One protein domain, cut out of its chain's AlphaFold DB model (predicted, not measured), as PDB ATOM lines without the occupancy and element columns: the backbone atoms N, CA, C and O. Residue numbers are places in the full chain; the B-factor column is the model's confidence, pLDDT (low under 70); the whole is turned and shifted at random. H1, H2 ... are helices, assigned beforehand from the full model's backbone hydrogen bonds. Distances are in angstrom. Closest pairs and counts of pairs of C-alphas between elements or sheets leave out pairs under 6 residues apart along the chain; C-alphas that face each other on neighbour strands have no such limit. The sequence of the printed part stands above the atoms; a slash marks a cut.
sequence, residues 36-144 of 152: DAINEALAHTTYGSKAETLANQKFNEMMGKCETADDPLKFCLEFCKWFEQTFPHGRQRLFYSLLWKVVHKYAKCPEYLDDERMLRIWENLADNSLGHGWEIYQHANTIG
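What this domain is: This is residues 36 to 144 of the 152 residues of the protein "BUB1 N-terminal domain-containing protein" of Strongylus vulgaris (UniProt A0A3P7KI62). Four helices, H2 to H5, make an up-and-down bundle, each running against the one before it, laid in a zigzag with H2 and H4 on one side and H3 and H5 on the other. H6 folds back on H5 as one more antiparallel helix at one edge of the bundle, while the short H1 sits at the opposite edge, at the end of H3. The printed part has 109 residues with six named helices, H1 to H6 in order, and no named strand; the class is all helix. It is compact, with a radius of gyration of the C-alphas of 14.2 A and spans of 42, 35 and 23 A.

Where its parts are: H1 is residues 36 to 43, 10.6 A from first to last C-alpha, and begins at C-alpha 36 at (110.071, 154.792, 75.456). H2, residues 49 to 66, is the longest helix at 25.7 A. H3, residues 72 to 86, measures 21.2 A. H4, residues 92 to 106, measures 20.8 A, from C-alpha 92 at (125.349, 170.670, 76.522). H5, residues 116 to 127, measures 16.4 A. H6, residues 133 to 142, measures 14.2 A and ends at C-alpha 142 at (140.445, 173.252, 94.597).

How they stand to each other: H3 and H5 are the hub, touching three helices each. H2 and H3 touch as a helical hairpin, opposite ways at a shallow tilt of 20 degrees, closest at the C-alphas of Cys 66 and Pro 72, 4.5 A apart. H3 and H4 are close but not clearly touching; their closest C-alphas, of Cys 76 and Val 102, are 7.4 A apart. H4 and H5 touch as a hairpin, closest at the C-alphas of Tyr 96 and Leu 125, 5.4 A. H3 touches H5 the same way, at 37 degrees, only just a steep tilt, closest at the C-alphas of Leu 73 and Arg 117, 6.7 A. H2, with residues 52 to 59, and H4, with residues 94 to 98, only just touch, with 3 pairs of C-alphas within 8 A; the closest are those of Phe 59 and Leu 98, 7.3 A apart. H5, with residues 122 to 127, touches H6 in a third hairpin, at a steep tilt of 41 degrees, closest at the C-alphas of Ala 126 and Gly 133, 4.2 A. H3 touches H1 with residues 85 to 86 alone, closest at the C-alphas of Ala 41 and Thr 86, 5.6 A. H1 and H2 are apart, and so are H4 and H6. Every O i to N i+4 pair is within hydrogen-bond range in H1, H2, H3, H5 and H6, and 10 of 11 in H4.

The domain as a whole: The two C-alphas farthest apart, of Ala 43 and Thr 142, are 42.8 A apart. The printed part has no cut. The link from H4 to H5, 9 residues, is short, and the others are tight. The mean pLDDT of the printed part is 88.3, and residues 36 to 48 are under 70.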
ATOM      1  N   ASP A  36     111.144 153.809  75.224       55.53
ATOM      2  CA  ASP A  36     110.071 154.792  75.456       55.53
ATOM      3  C   ASP A  36     110.582 156.241  75.404       55.53
ATOM      4  O   ASP A  36     109.950 157.104  74.802       55.53
ATOM      5  N   ALA A  37     111.772 156.492  75.963       55.09
ATOM      6  CA  ALA A  37     112.394 157.815  75.969       55.09
ATOM      7  C   ALA A  37     112.861 158.244  74.569       55.09
ATOM      8  O   ALA A  37     112.867 159.431  74.258       55.09
ATOM      9  N   ILE A  38     113.228 157.287  73.708       55.94
ATOM     10  CA  ILE A  38     113.547 157.575  72.304       55.94
ATOM     11  C   ILE A  38     112.276 158.021  71.575       55.94
ATOM     12  O   ILE A  38     112.300 159.042  70.895       55.94
ATOM     13  N   ASN A  39     111.166 157.302  71.756       54.84
ATOM     14  CA  ASN A  39     109.889 157.642  71.125       54.84
ATOM     15  C   ASN A  39     109.363 159.006  71.595       54.84
ATOM     16  O   ASN A  39     108.898 159.799  70.780       54.84
ATOM     17  N   GLU A  40     109.486 159.306  72.887       57.41
ATOM     18  CA  GLU A  40     109.085 160.594  73.455       57.41
ATOM     19  C   GLU A  40     109.979 161.744  72.961       57.41
ATOM     20  O   GLU A  40     109.464 162.794  72.588       57.41
ATOM     21  N   ALA A  41     111.297 161.542  72.858       55.06
ATOM     22  CA  ALA A  41     112.220 162.542  72.313       55.06
ATOM     23  C   ALA A  41     112.038 162.780  70.800       55.06
ATOM     24  O   ALA A  41     112.244 163.900  70.331       55.06
ATOM     25  N   LEU A  42     111.646 161.754  70.036       55.06
ATOM     26  CA  LEU A  42     111.312 161.882  68.612       55.06
ATOM     27  C   LEU A  42     109.976 162.622  68.419       55.06
ATOM     28  O   LEU A  42     109.893 163.535  67.597       55.06
ATOM     29  N   ALA A  43     108.955 162.290  69.218       54.81
ATOM     30  CA  ALA A  43     107.644 162.944  69.182       54.81
ATOM     31  C   ALA A  43     107.707 164.402  69.672       54.81
ATOM     32  O   ALA A  43     107.100 165.301  69.086       54.81
ATOM     33  N   HIS A  44     108.488 164.655  70.723       52.50
ATOM     34  CA  HIS A  44     108.767 165.981  71.259       52.50
ATOM     35  C   HIS A  44     110.098 166.483  70.738       52.50
ATOM     36  O   HIS A  44     111.070 166.697  71.463       52.50
ATOM     37  N   THR A  45     110.089 166.760  69.445       51.56
ATOM     38  CA  THR A  45     111.032 167.655  68.808       51.56
ATOM     39  C   THR A  45     110.961 169.039  69.490       51.56
ATOM     40  O   THR A  45     110.251 169.964  69.092       51.56
ATOM     41  N   THR A  46     111.644 169.173  70.626       53.19
ATOM     42  CA  THR A  46     111.561 170.349  71.492       53.19
ATOM     43  C   THR A  46     112.618 171.346  71.019       53.19
ATOM     44  O   THR A  46     113.673 171.541  71.624       53.19
ATOM     45  N   TYR A  47     112.390 171.940  69.848       56.56
ATOM     46  CA  TYR A  47     113.319 172.910  69.272       56.56
ATOM     47  C   TYR A  47     113.199 174.288  69.952       56.56
ATOM     48  O   TYR A  47     112.127 174.721  70.379       56.56
ATOM     49  N   GLY A  48     114.330 174.996  70.061       66.56
ATOM     50  CA  GLY A  48     114.391 176.396  70.504       66.56
ATOM     51  C   GLY A  48     114.036 176.660  71.977       66.56
ATOM     52  O   GLY A  48     114.409 175.891  72.868       66.56
ATOM     53  N   SER A  49     113.345 177.778  72.226       74.00
ATOM     54  CA  SER A  49     113.027 178.319  73.561       74.00
ATOM     55  C   SER A  49     112.183 177.374  74.433       74.00
ATOM     56  O   SER A  49     112.405 177.298  75.638       74.00
ATOM     57  N   LYS A  50     111.291 176.565  73.841       81.81
ATOM     58  CA  LYS A  50     110.410 175.657  74.602       81.81
ATOM     59  C   LYS A  50     111.174 174.603  75.412       81.81
ATOM     60  O   LYS A  50     110.782 174.306  76.534       81.81
ATOM     61  N   ALA A  51     112.279 174.074  74.884       82.88
ATOM     62  CA  ALA A  51     113.108 173.103  75.606       82.88
ATOM     63  C   ALA A  51     113.879 173.730  76.763       82.88
ATOM     64  O   ALA A  51     114.059 173.096  77.797       82.88
ATOM     65  N   GLU A  52     114.330 174.972  76.598       89.31
ATOM     66  CA  GLU A  52     114.992 175.694  77.679       89.31
ATOM     67  C   GLU A  52     114.008 175.992  78.809       89.31
ATOM     68  O   GLU A  52     114.329 175.758  79.972       89.31
ATOM     69  N   THR A  53     112.786 176.408  78.469       90.94
ATOM     70  CA  THR A  53     111.699 176.561  79.439       90.94
ATOM     71  C   THR A  53     111.404 175.245  80.156       90.94
ATOM     72  O   THR A  53     111.386 175.230  81.382       90.94
ATOM     73  N   LEU A  54     111.250 174.136  79.423       92.38
ATOM     74  CA  LEU A  54     110.988 172.815  80.005       92.38
ATOM     75  C   LEU A  54     112.111 172.367  80.955       92.38
ATOM     76  O   LEU A  54     111.844 171.933  82.072       92.38
ATOM     77  N   ALA A  55     113.371 172.509  80.539       93.88
ATOM     78  CA  ALA A  55     114.524 172.157  81.363       93.88
ATOM     79  C   ALA A  55     114.604 173.001  82.639       93.88
ATOM     80  O   ALA A  55     114.818 172.453  83.719       93.88
ATOM     81  N   ASN A  56     114.400 174.318  82.536       95.44
ATOM     82  CA  ASN A  56     114.410 175.207  83.699       95.44
ATOM     83  C   ASN A  56     113.221 174.944  84.632       95.44
ATOM     84  O   ASN A  56     113.398 174.956  85.846       95.44
ATOM     85  N   GLN A  57     112.030 174.659  84.097       96.19
ATOM     86  CA  GLN A  57     110.874 174.252  84.901       96.19
ATOM     87  C   GLN A  57     111.187 172.979  85.684       96.19
ATOM     88  O   GLN A  57     111.065 172.967  86.909       96.19
ATOM     89  N   LYS A  58     111.691 171.943  85.003       96.88
ATOM     90  CA  LYS A  58     112.033 170.680  85.656       96.88
ATOM     91  C   LYS A  58     113.144 170.832  86.691       96.88
ATOM     92  O   LYS A  58     113.103 170.200  87.745       96.88
ATOM     93  N   PHE A  59     114.116 171.692  86.404       98.00
ATOM     94  CA  PHE A  59     115.182 172.036  87.333       98.00
ATOM     95  C   PHE A  59     114.637 172.723  88.590       98.00
ATOM     96  O   PHE A  59     114.977 172.324  89.697       98.00
ATOM     97  N   ASN A  60     113.752 173.710  88.436       97.88
ATOM     98  CA  ASN A  60     113.153 174.422  89.566       97.88
ATOM     99  C   ASN A  60     112.288 173.493  90.432       97.88
ATOM    100  O   ASN A  60     112.377 173.551  91.654       97.88
ATOM    101  N   GLU A  61     111.508 172.595  89.819       97.56
ATOM    102  CA  GLU A  61     110.766 171.552  90.543       97.56
ATOM    103  C   GLU A  61     111.698 170.656  91.365       97.56
ATOM    104  O   GLU A  61     111.421 170.359  92.526       97.56
ATOM    105  N   MET A  62     112.808 170.214  90.764       97.75
ATOM    106  CA  MET A  62     113.815 169.405  91.445       97.75
ATOM    107  C   MET A  62     114.432 170.172  92.620       97.75
ATOM    108  O   MET A  62     114.503 169.632  93.723       97.75
ATOM    109  N   MET A  63     114.812 171.436  92.420       97.50
ATOM    110  CA  MET A  63     115.411 172.260  93.471       97.50
ATOM    111  C   MET A  63     114.444 172.514  94.627       97.50
ATOM    112  O   MET A  63     114.868 172.416  95.773       97.50
ATOM    113  N   GLY A  64     113.159 172.750  94.342       97.12
ATOM    114  CA  GLY A  64     112.129 172.889  95.374       97.12
ATOM    115  C   GLY A  64     111.945 171.612  96.201       97.12
ATOM    116  O   GLY A  64     111.824 171.681  97.418       97.12
ATOM    117  N   LYS A  65     112.013 170.426  95.577       95.81
ATOM    118  CA  LYS A  65     112.015 169.150  96.319       95.81
ATOM    119  C   LYS A  65     113.253 168.995  97.199       95.81
ATOM    120  O   LYS A  65     113.152 168.462  98.296       95.81
ATOM    121  N   CYS A  66     114.408 169.463  96.732       95.38
ATOM    122  CA  CYS A  66     115.648 169.370  97.494       95.38
ATOM    123  C   CYS A  66     115.655 170.228  98.767       95.38
ATOM    124  O   CYS A  66     116.452 169.957  99.654       95.38
ATOM    125  N   GLU A  67     114.822 171.268  98.869       93.69
ATOM    126  CA  GLU A  67     114.796 172.146 100.051       93.69
ATOM    127  C   GLU A  67     114.249 171.459 101.305       93.69
ATOM    128  O   GLU A  67     114.611 171.843 102.414       93.69
ATOM    129  N   THR A  68     113.401 170.446 101.136       93.19
ATOM    130  CA  THR A  68     112.769 169.707 102.237       93.19
ATOM    131  C   THR A  68     113.177 168.237 102.279       93.19
ATOM    132  O   THR A  68     112.673 167.483 103.106       93.19
ATOM    133  N   ALA A  69     114.062 167.816 101.375       93.31
ATOM    134  CA  ALA A  69     114.520 166.442 101.282       93.31
ATOM    135  C   ALA A  69     115.681 166.166 102.239       93.31
ATOM    136  O   ALA A  69     116.627 166.945 102.302       93.31
ATOM    137  N   ASP A  70     115.662 164.984 102.856       92.00
ATOM    138  CA  ASP A  70     116.816 164.447 103.587       92.00
ATOM    139  C   ASP A  70     117.967 164.056 102.640       92.00
ATOM    140  O   ASP A  70     119.127 164.047 103.036       92.00
ATOM    141  N   ASP A  71     117.648 163.739 101.376       93.81
ATOM    142  CA  ASP A  71     118.617 163.341 100.346       93.81
ATOM    143  C   ASP A  71     118.442 164.115  99.014       93.81
ATOM    144  O   ASP A  71     117.910 163.590  98.027       93.81
ATOM    145  N   PRO A  72     118.880 165.389  98.961       96.19
ATOM    146  CA  PRO A  72     118.875 166.232  97.763       96.19
ATOM    147  C   PRO A  72     119.563 165.630  96.528       96.19
ATOM    148  O   PRO A  72     119.078 165.795  95.401       96.19
ATOM    149  N   LEU A  73     120.690 164.924  96.697       95.81
ATOM    150  CA  LEU A  73     121.470 164.422  95.557       95.81
ATOM    151  C   LEU A  73     120.725 163.360  94.753       95.81
ATOM    152  O   LEU A  73     120.911 163.273  93.536       95.81
ATOM    153  N   LYS A  74     119.834 162.595  95.392       95.88
ATOM    154  CA  LYS A  74     118.950 161.662  94.689       95.88
ATOM    155  C   LYS A  74     118.131 162.369  93.611       95.88
ATOM    156  O   LYS A  74     118.135 161.939  92.458       95.88
ATOM    157  N   PHE A  75     117.483 163.480  93.958       97.69
ATOM    158  CA  PHE A  75     116.675 164.250  93.011       97.69
ATOM    159  C   PHE A  75     117.534 164.911  91.926       97.69
ATOM    160  O   PHE A  75     117.120 164.979  90.768       97.69
ATOM    161  N   CYS A  76     118.754 165.334  92.267       97.56
ATOM    162  CA  CYS A  76     119.709 165.866  91.294       97.56
ATOM    163  C   CYS A  76     120.094 164.813  90.237       97.56
ATOM    164  O   CYS A  76     120.118 165.113  89.043       97.56
ATOM    165  N   LEU A  77     120.347 163.567  90.646       96.50
ATOM    166  CA  LEU A  77     120.653 162.470  89.722       96.50
ATOM    167  C   LEU A  77     119.442 162.034  88.893       96.50
ATOM    168  O   LEU A  77     119.592 161.718  87.712       96.50
ATOM    169  N   GLU A  78     118.244 162.026  89.478       96.38
ATOM    170  CA  GLU A  78     117.002 161.803  88.729       96.38
ATOM    171  C   GLU A  78     116.809 162.873  87.648       96.38
ATOM    172  O   GLU A  78     116.472 162.541  86.511       96.38
ATOM    173  N   PHE A  79     117.106 164.137  87.965       97.19
ATOM    174  CA  PHE A  79     117.109 165.219  86.985       97.19
ATOM    175  C   PHE A  79     118.156 165.009  85.885       97.19
ATOM    176  O   PHE A  79     117.826 165.199  84.717       97.19
ATOM    177  N   CYS A  80     119.378 164.575  86.220       95.31
ATOM    178  CA  CYS A  80     120.404 164.265  85.215       95.31
ATOM    179  C   CYS A  80     119.902 163.207  84.223       95.31
ATOM    180  O   CYS A  80     119.918 163.436  83.016       95.31
ATOM    181  N   LYS A  81     119.368 162.092  84.740       93.56
ATOM    182  CA  LYS A  81     118.813 161.008  83.915       93.56
ATOM    183  C   LYS A  81     117.673 161.493  83.028       93.56
ATOM    184  O   LYS A  81     117.630 161.145  81.852       93.56
ATOM    185  N   TRP A  82     116.754 162.281  83.586       94.88
ATOM    186  CA  TRP A  82     115.661 162.871  82.820       94.88
ATOM    187  C   TRP A  82     116.198 163.772  81.702       94.88
ATOM    188  O   TRP A  82     115.797 163.612  80.557       94.88
ATOM    189  N   PHE A  83     117.149 164.660  82.002       93.94
ATOM    190  CA  PHE A  83     117.691 165.598  81.021       93.94
ATOM    191  C   PHE A  83     118.333 164.863  79.839       93.94
ATOM    192  O   PHE A  83     118.051 165.185  78.688       93.94
ATOM    193  N   GLU A  84     119.161 163.854  80.106       90.12
ATOM    194  CA  GLU A  84     119.823 163.059  79.064       90.12
ATOM    195  C   GLU A  84     118.836 162.250  78.214       90.12
ATOM    196  O   GLU A  84     119.050 162.062  77.014       90.12
ATOM    197  N   GLN A  85     117.745 161.777  78.822       86.69
ATOM    198  CA  GLN A  85     116.672 161.067  78.125       86.69
ATOM    199  C   GLN A  85     115.834 162.009  77.256       86.69
ATOM    200  O   GLN A  85     115.503 161.657  76.127       86.69
ATOM    201  N   THR A  86     115.517 163.204  77.758       87.12
ATOM    202  CA  THR A  86     114.688 164.200  77.065       87.12
ATOM    203  C   THR A  86     115.457 164.948  75.978       87.12
ATOM    204  O   THR A  86     114.885 165.292  74.945       87.12
ATOM    205  N   PHE A  87     116.756 165.187  76.169       87.06
ATOM    206  CA  PHE A  87     117.602 165.943  75.242       87.06
ATOM    207  C   PHE A  87     118.779 165.098  74.729       87.06
ATOM    208  O   PHE A  87     119.938 165.409  75.007       87.06
ATOM    209  N   PRO A  88     118.517 164.048  73.926       75.88
ATOM    210  CA  PRO A  88     119.570 163.185  73.395       75.88
ATOM    211  C   PRO A  88     120.498 163.891  72.391       75.88
ATOM    212  O   PRO A  88     121.582 163.378  72.105       75.88
ATOM    213  N   HIS A  89     120.080 165.044  71.847       70.62
ATOM    214  CA  HIS A  89     120.802 165.819  70.837       70.62
ATOM    215  C   HIS A  89     120.915 167.297  71.242       70.62
ATOM    216  O   HIS A  89     119.913 167.996  71.404       70.62
ATOM    217  N   GLY A  90     122.149 167.802  71.336       70.06
ATOM    218  CA  GLY A  90     122.417 169.204  71.678       70.06
ATOM    219  C   GLY A  90     122.087 169.556  73.137       70.06
ATOM    220  O   GLY A  90     121.759 168.696  73.937       70.06
ATOM    221  N   ARG A  91     122.209 170.844  73.498       86.19
ATOM    222  CA  ARG A  91     121.949 171.413  74.849       86.19
ATOM    223  C   ARG A  91     123.010 171.197  75.933       86.19
ATOM    224  O   ARG A  91     122.754 171.541  77.081       86.19
ATOM    225  N   GLN A  92     124.227 170.792  75.572       88.44
ATOM    226  CA  GLN A  92     125.349 170.670  76.522       88.44
ATOM    227  C   GLN A  92     125.556 171.944  77.359       88.44
ATOM    228  O   GLN A  92     125.637 171.871  78.576       88.44
ATOM    229  N   ARG A  93     125.519 173.129  76.727       91.19
ATOM    230  CA  ARG A  93     125.627 174.426  77.427       91.19
ATOM    231  C   ARG A  93     124.512 174.655  78.451       91.19
ATOM    232  O   ARG A  93     124.773 175.165  79.537       91.19
ATOM    233  N   LEU A  94     123.280 174.283  78.104       93.31
ATOM    234  CA  LEU A  94     122.142 174.398  79.011       93.31
ATOM    235  C   LEU A  94     122.315 173.430  80.181       93.31
ATOM    236  O   LEU A  94     122.233 173.865  81.327       93.31
ATOM    237  N   PHE A  95     122.633 172.161  79.911       95.12
ATOM    238  CA  PHE A  95     122.831 171.172  80.968       95.12
ATOM    239  C   PHE A  95     123.962 171.577  81.910       95.12
ATOM    240  O   PHE A  95     123.759 171.635  83.119       95.12
ATOM    241  N   TYR A  96     125.101 171.979  81.344       95.62
ATOM    242  CA  TYR A  96     126.239 172.529  82.068       95.62
ATOM    243  C   TYR A  96     125.816 173.662  83.008       95.62
ATOM    244  O   TYR A  96     126.126 173.629  84.195       95.62
ATOM    245  N   SER A  97     125.049 174.640  82.512       96.81
ATOM    246  CA  SER A  97     124.614 175.777  83.332       96.81
ATOM    247  C   SER A  97     123.715 175.376  84.509       96.81
ATOM    248  O   SER A  97     123.775 175.997  85.570       96.81
ATOM    249  N   LEU A  98     122.894 174.335  84.341       97.81
ATOM    250  CA  LEU A  98     122.011 173.823  85.388       97.81
ATOM    251  C   LEU A  98     122.799 172.998  86.409       97.81
ATOM    252  O   LEU A  98     122.655 173.217  87.610       97.81
ATOM    253  N   LEU A  99     123.692 172.118  85.950       97.81
ATOM    254  CA  LEU A  99     124.581 171.346  86.819       97.81
ATOM    255  C   LEU A  99     125.522 172.246  87.622       97.81
ATOM    256  O   LEU A  99     125.757 171.979  88.797       97.81
ATOM    257  N   TRP A 100     125.986 173.356  87.038       97.38
ATOM    258  CA  TRP A 100     126.816 174.329  87.748       97.38
ATOM    259  C   TRP A 100     126.113 174.879  88.998       97.38
ATOM    260  O   TRP A 100     126.728 175.027  90.052       97.38
ATOM    261  N   LYS A 101     124.797 175.122  88.923       98.00
ATOM    262  CA  LYS A 101     123.993 175.558  90.080       98.00
ATOM    263  C   LYS A 101     123.900 174.473  91.157       98.00
ATOM    264  O   LYS A 101     123.924 174.800  92.341       98.00
ATOM    265  N   VAL A 102     123.815 173.200  90.759       97.56
ATOM    266  CA  VAL A 102     123.786 172.055  91.685       97.56
ATOM    267  C   VAL A 102     125.100 171.959  92.451       97.56
ATOM    268  O   VAL A 102     125.087 171.977  93.681       97.56
ATOM    269  N   VAL A 103     126.237 171.924  91.747       96.62
ATOM    270  CA  VAL A 103     127.549 171.823  92.405       96.62
ATOM    271  C   VAL A 103     127.838 173.058  93.254       96.62
ATOM    272  O   VAL A 103     128.334 172.928  94.366       96.62
ATOM    273  N   HIS A 104     127.436 174.253  92.814       96.06
ATOM    274  CA  HIS A 104     127.595 175.462  93.620       96.06
ATOM    275  C   HIS A 104     126.859 175.376  94.965       96.06
ATOM    276  O   HIS A 104     127.366 175.876  95.968       96.06
ATOM    277  N   LYS A 105     125.685 174.729  94.998       96.31
ATOM    278  CA  LYS A 105     124.888 174.569  96.218       96.31
ATOM    279  C   LYS A 105     125.397 173.441  97.117       96.31
ATOM    280  O   LYS A 105     125.464 173.636  98.324       96.31
ATOM    281  N   TYR A 106     125.738 172.284  96.548       95.62
ATOM    282  CA  TYR A 106     125.926 171.054  97.330       95.62
ATOM    283  C   TYR A 106     127.373 170.550  97.415       95.62
ATOM    284  O   TYR A 106     127.685 169.785  98.319       95.62
ATOM    285  N   ALA A 107     128.288 170.964  96.532       93.75
ATOM    286  CA  ALA A 107     129.632 170.367  96.442       93.75
ATOM    287  C   ALA A 107     130.508 170.554  97.694       93.75
ATOM    288  O   ALA A 107     131.482 169.832  97.882       93.75
ATOM    289  N   LYS A 108     130.179 171.540  98.536       92.19
ATOM    290  CA  LYS A 108     130.894 171.839  99.786       92.19
ATOM    291  C   LYS A 108     130.189 171.300 101.032       92.19
ATOM    292  O   LYS A 108     130.693 171.505 102.134       92.19
ATOM    293  N   CYS A 109     129.024 170.667 100.883       92.38
ATOM    294  CA  CYS A 109     128.329 170.062 102.012       92.38
ATOM    295  C   CYS A 109     129.175 168.899 102.555       92.38
ATOM    296  O   CYS A 109     129.542 168.020 101.771       92.38
ATOM    297  N   PRO A 110     129.480 168.868 103.866       90.19
ATOM    298  CA  PRO A 110     130.304 167.820 104.462       90.19
ATOM    299  C   PRO A 110     129.784 166.407 104.193       90.19
ATOM    300  O   PRO A 110     130.585 165.497 103.997       90.19
ATOM    301  N   GLU A 111     128.459 166.226 104.126       90.75
ATOM    302  CA  GLU A 111     127.849 164.924 103.844       90.75
ATOM    303  C   GLU A 111     128.118 164.387 102.425       90.75
ATOM    304  O   GLU A 111     127.938 163.195 102.192       90.75
ATOM    305  N   TYR A 112     128.579 165.229 101.489       91.75
ATOM    306  CA  TYR A 112     128.787 164.857 100.083       91.75
ATOM    307  C   TYR A 112     130.248 164.855  99.629       91.75
ATOM    308  O   TYR A 112     130.510 164.557  98.464       91.75
ATOM    309  N   LEU A 113     131.203 165.163 100.513       88.25
ATOM    310  CA  LEU A 113     132.630 165.228 100.157       88.25
ATOM    311  C   LEU A 113     133.197 163.882  99.676       88.25
ATOM    312  O   LEU A 113     134.124 163.860  98.870       88.25
ATOM    313  N   ASP A 114     132.609 162.782 100.147       86.00
ATOM    314  CA  ASP A 114     132.982 161.405  99.803       86.00
ATOM    315  C   ASP A 114     131.821 160.632  99.145       86.00
ATOM    316  O   ASP A 114     131.826 159.402  99.107       86.00
ATOM    317  N   ASP A 115     130.798 161.332  98.650       90.75
ATOM    318  CA  ASP A 115     129.623 160.703  98.043       90.75
ATOM    319  C   ASP A 115     129.844 160.484  96.537       90.75
ATOM    320  O   ASP A 115     130.004 161.430  95.760       90.75
ATOM    321  N   GLU A 116     129.796 159.224  96.092       91.31
ATOM    322  CA  GLU A 116     129.920 158.852  94.675       91.31
ATOM    323  C   GLU A 116     128.909 159.586  93.779       91.31
ATOM    324  O   GLU A 116     129.173 159.848  92.605       91.31
ATOM    325  N   ARG A 117     127.742 159.958  94.313       94.88
ATOM    326  CA  ARG A 117     126.698 160.680  93.576       94.88
ATOM    327  C   ARG A 117     127.121 162.106  93.253       94.88
ATOM    328  O   ARG A 117     126.789 162.595  92.173       94.88
ATOM    329  N   MET A 118     127.886 162.748  94.136       95.44
ATOM    330  CA  MET A 118     128.496 164.047  93.855       95.44
ATOM    331  C   MET A 118     129.531 163.921  92.735       95.44
ATOM    332  O   MET A 118     129.509 164.721  91.799       95.44
ATOM    333  N   LEU A 119     130.369 162.874  92.756       93.62
ATOM    334  CA  LEU A 119     131.294 162.591  91.651       93.62
ATOM    335  C   LEU A 119     130.546 162.442  90.321       93.62
ATOM    336  O   LEU A 119     130.941 163.056  89.337       93.62
ATOM    337  N   ARG A 120     129.438 161.691  90.280       94.75
ATOM    338  CA  ARG A 120     128.631 161.548  89.053       94.75
ATOM    339  C   ARG A 120     128.112 162.885  88.521       94.75
ATOM    340  O   ARG A 120     128.048 163.084  87.311       94.75
ATOM    341  N   ILE A 121     127.740 163.810  89.403       96.38
ATOM    342  CA  ILE A 121     127.311 165.156  89.001       96.38
ATOM    343  C   ILE A 121     128.494 165.943  88.413       96.38
ATOM    344  O   ILE A 121     128.322 166.606  87.389       96.38
ATOM    345  N   TRP A 122     129.692 165.831  88.997       96.12
ATOM    346  CA  TRP A 122     130.918 166.408  88.433       96.12
ATOM    347  C   TRP A 122     131.292 165.811  87.074       96.12
ATOM    348  O   TRP A 122     131.630 166.567  86.166       96.12
ATOM    349  N   GLU A 123     131.176 164.492  86.903       94.12
ATOM    350  CA  GLU A 123     131.384 163.813  85.617       94.12
ATOM    351  C   GLU A 123     130.424 164.358  84.554       94.12
ATOM    352  O   GLU A 123     130.863 164.782  83.486       94.12
ATOM    353  N   ASN A 124     129.127 164.446  84.873       94.81
ATOM    354  CA  ASN A 124     128.129 165.017  83.966       94.81
ATOM    355  C   ASN A 124     128.450 166.472  83.601       94.81
ATOM    356  O   ASN A 124     128.271 166.883  82.455       94.81
ATOM    357  N   LEU A 125     128.939 167.268  84.553       95.81
ATOM    358  CA  LEU A 125     129.338 168.649  84.301       95.81
ATOM    359  C   LEU A 125     130.572 168.724  83.384       95.81
ATOM    360  O   LEU A 125     130.576 169.502  82.427       95.81
ATOM    361  N   ALA A 126     131.588 167.893  83.633       94.81
ATOM    362  CA  ALA A 126     132.805 167.810  82.831       94.81
ATOM    363  C   ALA A 126     132.518 167.334  81.397       94.81
ATOM    364  O   ALA A 126     132.972 167.966  80.440       94.81
ATOM    365  N   ASP A 127     131.684 166.307  81.223       92.50
ATOM    366  CA  ASP A 127     131.280 165.767  79.916       92.50
ATOM    367  C   ASP A 127     130.485 166.778  79.061       92.50
ATOM    368  O   ASP A 127     130.392 166.642  77.834       92.50
ATOM    369  N   ASN A 128     129.923 167.812  79.698       93.81
ATOM    370  CA  ASN A 128     129.153 168.883  79.059       93.81
ATOM    371  C   ASN A 128     129.895 170.235  79.006       93.81
ATOM    372  O   ASN A 128     129.316 171.239  78.590       93.81
ATOM    373  N   SER A 129     131.183 170.262  79.358       91.75
ATOM    374  CA  SER A 129     132.021 171.473  79.423       91.75
ATOM    375  C   SER A 129     132.636 171.923  78.085       91.75
ATOM    376  O   SER A 129     133.420 172.865  78.064       91.75
ATOM    377  N   LEU A 130     132.303 171.276  76.960       90.12
ATOM    378  CA  LEU A 130     132.858 171.575  75.626       90.12
ATOM    379  C   LEU A 130     134.393 171.455  75.530       90.12
ATOM    380  O   LEU A 130     135.030 172.204  74.796       90.12
ATOM    381  N   GLY A 131     134.973 170.486  76.241       89.12
ATOM    382  CA  GLY A 131     136.412 170.197  76.206       89.12
ATOM    383  C   GLY A 131     137.197 170.729  77.405       89.12
ATOM    384  O   GLY A 131     138.372 170.411  77.529       89.12
ATOM    385  N   HIS A 132     136.543 171.447  78.320       92.75
ATOM    386  CA  HIS A 132     137.149 171.996  79.537       92.75
ATOM    387  C   HIS A 132     137.015 171.071  80.759       92.75
ATOM    388  O   HIS A 132     136.907 171.524  81.897       92.75
ATOM    389  N   GLY A 133     136.948 169.753  80.540       93.12
ATOM    390  CA  GLY A 133     136.664 168.792  81.610       93.12
ATOM    391  C   GLY A 133     137.753 168.776  82.684       93.12
ATOM    392  O   GLY A 133     137.451 168.639  83.867       93.12
ATOM    393  N   TRP A 134     139.009 168.983  82.284       92.12
ATOM    394  CA  TRP A 134     140.135 169.094  83.210       92.12
ATOM    395  C   TRP A 134     139.953 170.261  84.186       92.12
ATOM    396  O   TRP A 134     140.099 170.085  85.392       92.12
ATOM    397  N   GLU A 135     139.567 171.433  83.687       95.00
ATOM    398  CA  GLU A 135     139.339 172.636  84.481       95.00
ATOM    399  C   GLU A 135     138.183 172.445  85.471       95.00
ATOM    400  O   GLU A 135     138.243 172.945  86.596       95.00
ATOM    401  N   ILE A 136     137.163 171.667  85.092       96.00
ATOM    402  CA  ILE A 136     136.066 171.284  85.990       96.00
ATOM    403  C   ILE A 136     136.581 170.439  87.157       96.00
ATOM    404  O   ILE A 136     136.309 170.770  88.312       96.00
ATOM    405  N   TYR A 137     137.371 169.398  86.890       93.62
ATOM    406  CA  TYR A 137     137.944 168.573  87.959       93.62
ATOM    407  C   TYR A 137     138.968 169.337  88.804       93.62
ATOM    408  O   TYR A 137     138.990 169.197  90.027       93.62
ATOM    409  N   GLN A 138     139.777 170.200  88.188       93.50
ATOM    410  CA  GLN A 138     140.698 171.073  88.908       93.50
ATOM    411  C   GLN A 138     139.940 172.012  89.855       93.50
ATOM    412  O   GLN A 138     140.346 172.182  91.009       93.50
ATOM    413  N   HIS A 139     138.822 172.590  89.407       94.38
ATOM    414  CA  HIS A 139     137.961 173.404  90.259       94.38
ATOM    415  C   HIS A 139     137.381 172.586  91.418       94.38
ATOM    416  O   HIS A 139     137.501 173.007  92.568       94.38
ATOM    417  N   ALA A 140     136.823 171.405  91.136       93.44
ATOM    418  CA  ALA A 140     136.261 170.507  92.142       93.44
ATOM    419  C   ALA A 140     137.290 170.125  93.224       93.44
ATOM    420  O   ALA A 140     136.987 170.183  94.417       93.44
ATOM    421  N   ASN A 141     138.532 169.828  92.824       90.94
ATOM    422  CA  ASN A 141     139.648 169.576  93.738       90.94
ATOM    423  C   ASN A 141     140.015 170.815  94.561       90.94
ATOM    424  O   ASN A 141     140.181 170.723  95.775       90.94
ATOM    425  N   THR A 142     140.092 171.988  93.926       92.12
ATOM    426  CA  THR A 142     140.445 173.252  94.597       92.12
ATOM    427  C   THR A 142     139.443 173.616  95.692       92.12
ATOM    428  O   THR A 142     139.824 174.159  96.726       92.12
ATOM    429  N   ILE A 143     138.159 173.308  95.490       92.00
ATOM    430  CA  ILE A 143     137.117 173.553  96.495       92.00
ATOM    431  C   ILE A 143     136.938 172.399  97.491       92.00
ATOM    432  O   ILE A 143     136.042 172.474  98.329       92.00
ATOM    433  N   GLY A 144     137.758 171.347  97.398       88.81
ATOM    434  CA  GLY A 144     137.714 170.184  98.282       88.81
ATOM    435  C   GLY A 144     136.551 169.225  98.024       88.81
ATOM    436  O   GLY A 144     136.288 168.368  98.853       88.81
TER     437      GLY A 144